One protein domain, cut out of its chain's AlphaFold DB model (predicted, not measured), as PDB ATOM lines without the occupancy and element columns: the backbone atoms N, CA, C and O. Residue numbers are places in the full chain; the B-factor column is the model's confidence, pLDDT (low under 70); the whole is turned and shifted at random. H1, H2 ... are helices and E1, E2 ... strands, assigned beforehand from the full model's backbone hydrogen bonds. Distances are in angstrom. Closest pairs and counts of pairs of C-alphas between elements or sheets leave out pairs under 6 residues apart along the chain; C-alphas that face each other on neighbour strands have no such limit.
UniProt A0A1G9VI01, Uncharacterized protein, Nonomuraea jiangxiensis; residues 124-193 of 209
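What this domain is: This is residues 124 to 193 of the 209 residues of an uncharacterized protein of Nonomuraea jiangxiensis (UniProt A0A1G9VI01). A long helix, H1, lies over the strand hairpin E1 and E2, with the helical hairpin H2 and H3 at its end and small H4 past E2. Printed are 70 residues, mostly helix, in the order H1 H2 H3 E1 E2 H4, the strands antiparallel. The whole is only just loose, with radius of gyration of the C-alphas 13.5 A and spans 38 by 29 by 18 A.

Where its parts are: Find C-alpha 124 at (216.615, 114.437, 224.632); H1 runs 28.6 A to residue 143. Then come H2, residues 145 to 152, H3, 157 to 165, E1, 170 to 174, E2, 178 to 182, and H4, 188 to 191, ending at (227.129, 92.964, 218.286).

How they stand to each other: Closest C-alphas of H1 and E2 are Trp 129 and Gly 178, 5.4 A. H2 and H3 touch, opposite ways at a steep tilt of 40 degrees, closest at C-alphas Leu 152 and His 160, 5.4 A. Between E1 and E2, N 172 and O 180 are within hydrogen-bond range, 2.8 A. Every O i to N i+4 pair in H1, H2 and H3 is within range.

The domain as a whole: The printed part has no cut; pLDDT is under 70 at residues 175 to 177, 179 and 182 to 193.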
ATOM      1  N   GLU A 124     216.263 115.784 224.171       83.56
ATOM      2  CA  GLU A 124     216.615 114.437 224.632       83.56
ATOM      3  C   GLU A 124     217.563 113.720 223.660       83.56
ATOM      4  O   GLU A 124     218.584 113.177 224.084       83.56
ATOM      5  N   ASP A 125     217.277 113.762 222.356       82.06
ATOM      6  CA  ASP A 125     218.125 113.116 221.350       82.06
ATOM      7  C   ASP A 125     219.505 113.780 221.245       82.06
ATOM      8  O   ASP A 125     220.516 113.087 221.105       82.06
ATOM      9  N   ALA A 126     219.577 115.108 221.384       82.81
ATOM     10  CA  ALA A 126     220.842 115.837 221.387       82.81
ATOM     11  C   ALA A 126     221.695 115.478 222.614       82.81
ATOM     12  O   ALA A 126     222.891 115.216 222.476       82.81
ATOM     13  N   TYR A 127     221.088 115.391 223.802       82.25
ATOM     14  CA  TYR A 127     221.781 114.958 225.018       82.25
ATOM     15  C   TYR A 127     222.202 113.494 224.958       82.25
ATOM     16  O   TYR A 127     223.314 113.164 225.373       82.25
ATOM     17  N   ARG A 128     221.361 112.619 224.393       77.50
ATOM     18  CA  ARG A 128     221.711 111.214 224.162       77.50
ATOM     19  C   ARG A 128     222.937 111.110 223.257       77.50
ATOM     20  O   ARG A 128     223.887 110.405 223.593       77.50
ATOM     21  N   TRP A 129     222.950 111.857 222.155       77.38
ATOM     22  CA  TRP A 129     224.070 111.873 221.216       77.38
ATOM     23  C   TRP A 129     225.348 112.446 221.841       77.38
ATOM     24  O   TRP A 129     226.415 111.841 221.733       77.38
ATOM     25  N   ALA A 130     225.243 113.562 222.568       81.31
ATOM     26  CA  ALA A 130     226.367 114.160 223.286       81.31
ATOM     27  C   ALA A 130     226.948 113.207 224.345       81.31
ATOM     28  O   ALA A 130     228.166 113.048 224.422       81.31
ATOM     29  N   GLY A 131     226.091 112.529 225.114       78.31
ATOM     30  CA  GLY A 131     226.501 111.538 226.109       78.31
ATOM     31  C   GLY A 131     227.229 110.346 225.485       78.31
ATOM     32  O   GLY A 131     228.306 109.976 225.956       78.31
ATOM     33  N   ALA A 132     226.698 109.797 224.387       76.56
ATOM     34  CA  ALA A 132     227.340 108.704 223.656       76.56
ATOM     35  C   ALA A 132     228.722 109.109 223.111       76.56
ATOM     36  O   ALA A 132     229.687 108.351 223.229       76.56
ATOM     37  N   ASN A 133     228.831 110.324 222.563       79.44
ATOM     38  CA  ASN A 133     230.089 110.867 222.052       79.44
ATOM     39  C   ASN A 133     231.111 111.105 223.173       79.44
ATOM     40  O   ASN A 133     232.281 110.754 223.019       79.44
ATOM     41  N   LEU A 134     230.682 111.659 224.311       80.75
ATOM     42  CA  LEU A 134     231.555 111.885 225.463       80.75
ATOM     43  C   LEU A 134     232.119 110.568 226.001       80.75
ATOM     44  O   LEU A 134     233.329 110.444 226.183       80.75
ATOM     45  N   ALA A 135     231.262 109.573 226.223       77.50
ATOM     46  CA  ALA A 135     231.699 108.277 226.725       77.50
ATOM     47  C   ALA A 135     232.649 107.577 225.742       77.50
ATOM     48  O   ALA A 135     233.676 107.050 226.166       77.50
ATOM     49  N   ALA A 136     232.384 107.639 224.434       77.19
ATOM     50  CA  ALA A 136     233.310 107.137 223.420       77.19
ATOM     51  C   ALA A 136     234.679 107.817 223.446       77.19
ATOM     52  O   ALA A 136     235.691 107.119 223.470       77.19
ATOM     53  N   ASN A 137     234.720 109.146 223.553       80.56
ATOM     54  CA  ASN A 137     235.978 109.878 223.699       80.56
ATOM     55  C   ASN A 137     236.744 109.455 224.961       80.56
ATOM     56  O   ASN A 137     237.959 109.272 224.911       80.56
ATOM     57  N   VAL A 138     236.049 109.255 226.089       82.00
ATOM     58  CA  VAL A 138     236.669 108.760 227.330       82.00
ATOM     59  C   VAL A 138     237.245 107.357 227.133       82.00
ATOM     60  O   VAL A 138     238.362 107.090 227.576       82.00
ATOM     61  N   PHE A 139     236.533 106.462 226.448       79.81
ATOM     62  CA  PHE A 139     237.043 105.119 226.174       79.81
ATOM     63  C   PHE A 139     238.238 105.120 225.220       79.81
ATOM     64  O   PHE A 139     239.214 104.419 225.489       79.81
ATOM     65  N   ASP A 140     238.213 105.925 224.158       82.88
ATOM     66  CA  ASP A 140     239.355 106.077 223.250       82.88
ATOM     67  C   ASP A 140     240.571 106.668 223.973       82.88
ATOM     68  O   ASP A 140     241.692 106.179 223.807       82.88
ATOM     69  N   MET A 141     240.353 107.644 224.860       84.12
ATOM     70  CA  MET A 141     241.402 108.189 225.718       84.12
ATOM     71  C   MET A 141     242.002 107.104 226.618       84.12
ATOM     72  O   MET A 141     243.217 106.921 226.603       84.12
ATOM     73  N   LEU A 142     241.177 106.336 227.341       82.50
ATOM     74  CA  LEU A 142     241.632 105.236 228.209       82.50
ATOM     75  C   LEU A 142     242.365 104.116 227.450       82.50
ATOM     76  O   LEU A 142     243.141 103.375 228.055       82.50
ATOM     77  N   ARG A 143     242.122 103.982 226.140       82.06
ATOM     78  CA  ARG A 143     242.792 103.019 225.254       82.06
ATOM     79  C   ARG A 143     244.119 103.519 224.696       82.06
ATOM     80  O   ARG A 143     244.935 102.690 224.297       82.06
ATOM     81  N   SER A 144     244.331 104.833 224.630       85.94
ATOM     82  CA  SER A 144     245.601 105.387 224.154       85.94
ATOM     83  C   SER A 144     246.761 104.853 224.995       85.94
ATOM     84  O   SER A 144     246.621 104.694 226.209       85.94
ATOM     85  N   GLU A 145     247.902 104.572 224.364       84.75
ATOM     86  CA  GLU A 145     249.052 103.938 225.030       84.75
ATOM     87  C   GLU A 145     249.458 104.692 226.300       84.75
ATOM     88  O   GLU A 145     249.551 104.104 227.374       84.75
ATOM     89  N   PHE A 146     249.550 106.021 226.210       87.81
ATOM     90  CA  PHE A 146     249.902 106.877 227.337       87.81
ATOM     91  C   PHE A 146     248.972 106.713 228.551       87.81
ATOM     92  O   PHE A 146     249.439 106.517 229.676       87.81
ATOM     93  N   PHE A 147     247.651 106.800 228.355       85.88
ATOM     94  CA  PHE A 147     246.696 106.689 229.462       85.88
ATOM     95  C   PHE A 147     246.511 105.247 229.919       85.88
ATOM     96  O   PHE A 147     246.317 105.019 231.115       85.88
ATOM     97  N   ARG A 148     246.601 104.281 229.004       88.00
ATOM     98  CA  ARG A 148     246.561 102.853 229.311       88.00
ATOM     99  C   ARG A 148     247.696 102.475 230.256       88.00
ATOM    100  O   ARG A 148     247.427 101.889 231.303       88.00
ATOM    101  N   ASP A 149     248.927 102.853 229.929       89.31
ATOM    102  CA  ASP A 149     250.105 102.503 230.723       89.31
ATOM    103  C   ASP A 149     250.070 103.181 232.092       89.31
ATOM    104  O   ASP A 149     250.247 102.518 233.116       89.31
ATOM    105  N   LYS A 150     249.709 104.472 232.142       88.06
ATOM    106  CA  LYS A 150     249.482 105.175 233.416       88.06
ATOM    107  C   LYS A 150     248.392 104.522 234.261       88.06
ATOM    108  O   LYS A 150     248.560 104.360 235.467       88.06
ATOM    109  N   SER A 151     247.284 104.132 233.636       86.38
ATOM    110  CA  SER A 151     246.171 103.486 234.329       86.38
ATOM    111  C   SER A 151     246.564 102.118 234.880       86.38
ATOM    112  O   SER A 151     246.143 101.778 235.981       86.38
ATOM    113  N   LEU A 152     247.377 101.346 234.151       88.06
ATOM    114  CA  LEU A 152     247.878 100.032 234.578       88.06
ATOM    115  C   LEU A 152     249.003 100.108 235.622       88.06
ATOM    116  O   LEU A 152     249.210  99.139 236.349       88.06
ATOM    117  N   ALA A 153     249.711 101.235 235.696       91.19
ATOM    118  CA  ALA A 153     250.705 101.516 236.732       91.19
ATOM    119  C   ALA A 153     250.086 102.072 238.031       91.19
ATOM    120  O   ALA A 153     250.783 102.213 239.036       91.19
ATOM    121  N   SER A 154     248.795 102.411 238.024       86.81
ATOM    122  CA  SER A 154     248.101 102.974 239.185       86.81
ATOM    123  C   SER A 154     247.833 101.917 240.275       86.81
ATOM    124  O   SER A 154     247.810 100.719 240.001       86.81
ATOM    125  N   PRO A 155     247.568 102.305 241.534       87.25
ATOM    126  CA  PRO A 155     247.240 101.351 242.594       87.25
ATOM    127  C   PRO A 155     245.762 100.912 242.571       87.25
ATOM    128  O   PRO A 155     245.228 100.510 243.603       87.25
ATOM    129  N   TYR A 156     245.067 100.995 241.426       82.12
ATOM    130  CA  TYR A 156     243.611 100.823 241.341       82.12
ATOM    131  C   TYR A 156     243.200  99.557 240.554       82.12
ATOM    132  O   TYR A 156     242.913  99.620 239.354       82.12
ATOM    133  N   PRO A 157     243.023  98.388 241.210       76.44
ATOM    134  CA  PRO A 157     242.683  97.126 240.538       76.44
ATOM    135  C   PRO A 157     241.392  97.145 239.708       76.44
ATOM    136  O   PRO A 157     241.217  96.339 238.791       76.44
ATOM    137  N   ARG A 158     240.434  98.023 240.039       70.75
ATOM    138  CA  ARG A 158     239.199  98.192 239.248       70.75
ATOM    139  C   ARG A 158     239.490  98.886 237.919       70.75
ATOM    140  O   ARG A 158     238.990  98.428 236.896       70.75
ATOM    141  N   LEU A 159     240.351  99.904 237.927       78.00
ATOM    142  CA  LEU A 159     240.808 100.577 236.714       78.00
ATOM    143  C   LEU A 159     241.594  99.610 235.820       78.00
ATOM    144  O   LEU A 159     241.362  99.572 234.618       78.00
ATOM    145  N   HIS A 160     242.420  98.736 236.403       83.12
ATOM    146  CA  HIS A 160     243.147  97.719 235.631       83.12
ATOM    147  C   HIS A 160     242.202  96.766 234.907       83.12
ATOM    148  O   HIS A 160     242.394  96.466 233.730       83.12
ATOM    149  N   ARG A 161     241.163  96.292 235.608       78.88
ATOM    150  CA  ARG A 161     240.135  95.430 235.015       78.88
ATOM    151  C   ARG A 161     239.378  96.145 233.904       78.88
ATOM    152  O   ARG A 161     239.172  95.537 232.861       78.88
ATOM    153  N   LEU A 162     239.026  97.415 234.103       80.31
ATOM    154  CA  LEU A 162     238.377  98.232 233.081       80.31
ATOM    155  C   LEU A 162     239.268  98.381 231.843       80.31
ATOM    156  O   LEU A 162     238.850  98.013 230.755       80.31
ATOM    157  N   VAL A 163     240.510  98.836 232.001       85.44
ATOM    158  CA  VAL A 163     241.449  99.038 230.886       85.44
ATOM    159  C   VAL A 163     241.737  97.734 230.139       85.44
ATOM    160  O   VAL A 163     241.782  97.723 228.912       85.44
ATOM    161  N   ARG A 164     241.873  96.609 230.855       83.44
ATOM    162  CA  ARG A 164     242.017  95.285 230.228       83.44
ATOM    163  C   ARG A 164     240.758  94.863 229.475       83.44
ATOM    164  O   ARG A 164     240.876  94.362 228.365       83.44
ATOM    165  N   ALA A 165     239.574  95.083 230.048       77.88
ATOM    166  CA  ALA A 165     238.304  94.803 229.380       77.88
ATOM    167  C   ALA A 165     238.134  95.664 228.119       77.88
ATOM    168  O   ALA A 165     237.690  95.175 227.091       77.88
ATOM    169  N   LEU A 166     238.572  96.920 228.151       75.94
ATOM    170  CA  LEU A 166     238.547  97.807 226.988       75.94
ATOM    171  C   LEU A 166     239.564  97.431 225.904       75.94
ATOM    172  O   LEU A 166     239.496  98.003 224.819       75.94
ATOM    173  N   GLY A 167     240.481  96.494 226.178       74.25
ATOM    174  CA  GLY A 167     241.730  96.261 225.447       74.25
ATOM    175  C   GLY A 167     241.634  96.402 223.931       74.25
ATOM    176  O   GLY A 167     242.247  97.293 223.349       74.25
ATOM    177  N   GLU A 168     240.821  95.588 223.269       70.88
ATOM    178  CA  GLU A 168     240.693  95.608 221.805       70.88
ATOM    179  C   GLU A 168     239.322  96.124 221.317       70.88
ATOM    180  O   GLU A 168     239.040  96.103 220.117       70.88
ATOM    181  N   ALA A 169     238.466  96.610 222.222       73.12
ATOM    182  CA  ALA A 169     237.153  97.145 221.873       73.12
ATOM    183  C   ALA A 169     237.271  98.393 220.975       73.12
ATOM    184  O   ALA A 169     237.795  99.418 221.396       73.12
ATOM    185  N   LYS A 170     236.778  98.339 219.736       72.06
ATOM    186  CA  LYS A 170     236.877  99.469 218.798       72.06
ATOM    187  C   LYS A 170     235.675 100.390 218.912       72.06
ATOM    188  O   LYS A 170     234.542  99.930 218.797       72.06
ATOM    189  N   THR A 171     235.929 101.683 219.037       71.50
ATOM    190  CA  THR A 171     234.901 102.711 218.894       71.50
ATOM    191  C   THR A 171     234.532 102.858 217.418       71.50
ATOM    192  O   THR A 171     235.399 102.988 216.554       71.50
ATOM    193  N   VAL A 172     233.241 102.793 217.107       77.00
ATOM    194  CA  VAL A 172     232.702 102.920 215.750       77.00
ATOM    195  C   VAL A 172     231.618 103.979 215.744       77.00
ATOM    196  O   VAL A 172     230.696 103.935 216.557       77.00
ATOM    197  N   ALA A 173     231.726 104.920 214.809       74.62
ATOM    198  CA  ALA A 173     230.688 105.908 214.569       74.62
ATOM    199  C   ALA A 173     229.448 105.234 213.955       74.62
ATOM    200  O   ALA A 173     229.502 104.680 212.855       74.62
ATOM    201  N   ASP A 174     228.324 105.310 214.657       70.75
ATOM    202  CA  ASP A 174     226.985 104.993 214.176       70.75
ATOM    203  C   ASP A 174     226.260 106.314 213.879       70.75
ATOM    204  O   ASP A 174     225.954 107.112 214.767       70.75
ATOM    205  N   ARG A 175     225.971 106.557 212.596       68.50
ATOM    206  CA  ARG A 175     225.343 107.807 212.136       68.50
ATOM    207  C   ARG A 175     223.975 108.079 212.769       68.50
ATOM    208  O   ARG A 175     223.545 109.225 212.748       68.50
ATOM    209  N   GLN A 176     223.294 107.061 213.291       68.31
ATOM    210  CA  GLN A 176     221.973 107.201 213.906       68.31
ATOM    211  C   GLN A 176     222.024 107.213 215.436       68.31
ATOM    212  O   GLN A 176     221.070 107.665 216.062       68.31
ATOM    213  N   ARG A 177     223.098 106.693 216.046       63.72
ATOM    214  CA  ARG A 177     223.151 106.432 217.498       63.72
ATOM    215  C   ARG A 177     224.409 106.955 218.197       63.72
ATOM    216  O   ARG A 177     224.633 106.630 219.358       63.72
ATOM    217  N   GLY A 178     225.225 107.762 217.519       70.88
ATOM    218  CA  GLY A 178     226.498 108.249 218.060       70.88
ATOM    219  C   GLY A 178     227.581 107.179 217.998       70.88
ATOM    220  O   GLY A 178     227.601 106.359 217.089       70.88
ATOM    221  N   TYR A 179     228.519 107.169 218.933       69.62
ATOM    222  CA  TYR A 179     229.582 106.162 218.938       69.62
ATOM    223  C   TYR A 179     229.194 104.903 219.725       69.62
ATOM    224  O   TYR A 179     228.538 104.968 220.764       69.62
ATOM    225  N   ARG A 180     229.634 103.737 219.236       70.56
ATOM    226  CA  ARG A 180     229.403 102.415 219.844       70.56
ATOM    227  C   ARG A 180     230.698 101.610 219.928       70.56
ATOM    228  O   ARG A 180     231.643 101.898 219.203       70.56
ATOM    229  N   PHE A 181     230.728 100.570 220.764       70.12
ATOM    230  CA  PHE A 181     231.909  99.712 220.938       70.12
ATOM    231  C   PHE A 181     231.721  98.343 220.291       70.12
ATOM    232  O   PHE A 181     230.766  97.622 220.584       70.12
ATOM    233  N   LEU A 182     232.664  97.962 219.436       69.75
ATOM    234  CA  LEU A 182     232.768  96.624 218.873       69.75
ATOM    235  C   LEU A 182     233.780  95.804 219.661       69.75
ATOM    236  O   LEU A 182     234.967  96.124 219.677       69.75
ATOM    237  N   TRP A 183     233.314  94.716 220.269       66.19
ATOM    238  CA  TRP A 183     234.188  93.749 220.925       66.19
ATOM    239  C   TRP A 183     234.914  92.865 219.894       66.19
ATOM    240  O   TRP A 183     234.301  92.488 218.887       66.19
ATOM    241  N   PRO A 184     236.174  92.472 220.140       63.19
ATOM    242  CA  PRO A 184     236.905  91.526 219.298       63.19
ATOM    243  C   PRO A 184     236.121  90.250 219.018       63.19
ATOM    244  O   PRO A 184     235.456  89.705 219.898       63.19
ATOM    245  N   GLY A 185     236.192  89.761 217.782       63.03
ATOM    246  CA  GLY A 185     235.519  88.523 217.379       63.03
ATOM    247  C   GLY A 185     233.998  88.632 217.222       63.03
ATOM    248  O   GLY A 185     233.372  87.673 216.779       63.03
ATOM    249  N   ARG A 186     233.384  89.789 217.510       58.66
ATOM    250  CA  ARG A 186     231.997  90.066 217.119       58.66
ATOM    251  C   ARG A 186     231.992  90.888 215.840       58.66
ATOM    252  O   ARG A 186     232.543  91.983 215.781       58.66
ATOM    253  N   SER A 187     231.320  90.380 214.807       54.81
ATOM    254  CA  SER A 187     230.974  91.225 213.666       54.81
ATOM    255  C   SER A 187     230.074  92.354 214.156       54.81
ATOM    256  O   SER A 187     229.271  92.138 215.071       54.81
ATOM    257  N   ALA A 188     230.162  93.514 213.505       53.78
ATOM    258  CA  ALA A 188     229.193  94.590 213.653       53.78
ATOM    259  C   ALA A 188     227.773  93.994 213.743       53.78
ATOM    260  O   ALA A 188     227.135  94.088 214.786       53.78
ATOM    261  N   ARG A 189     227.352  93.209 212.735       48.94
ATOM    262  CA  ARG A 189     226.016  92.577 212.646       48.94
ATOM    263  C   ARG A 189     225.595  91.731 213.854       48.94
ATOM    264  O   ARG A 189     224.405  91.674 214.147       48.94
ATOM    265  N   SER A 190     226.534  91.084 214.541       46.91
ATOM    266  CA  SER A 190     226.281  90.225 215.711       46.91
ATOM    267  C   SER A 190     226.405  90.951 217.056       46.91
ATOM    268  O   SER A 190     225.875  90.469 218.051       46.91
ATOM    269  N   ALA A 191     227.084  92.101 217.103       42.62
ATOM    270  CA  ALA A 191     227.129  92.964 218.286       42.62
ATOM    271  C   ALA A 191     225.872  93.849 218.414       42.62
ATOM    272  O   ALA A 191     225.579  94.345 219.497       42.62
ATOM    273  N   TRP A 192     225.109  94.020 217.325       49.19
ATOM    274  CA  TRP A 192     223.950  94.920 217.248       49.19
ATOM    275  C   TRP A 192     222.638  94.384 217.840       49.19
ATOM    276  O   TRP A 192     221.644  95.110 217.841       49.19
ATOM    277  N   ARG A 193     222.584  93.139 218.330       34.06
ATOM    278  CA  ARG A 193     221.363  92.578 218.931       34.06
ATOM    279  C   ARG A 193     221.487  92.480 220.446       34.06
ATOM    280  O   ARG A 193     221.952  91.460 220.926       34.06
TER     281      ARG A 193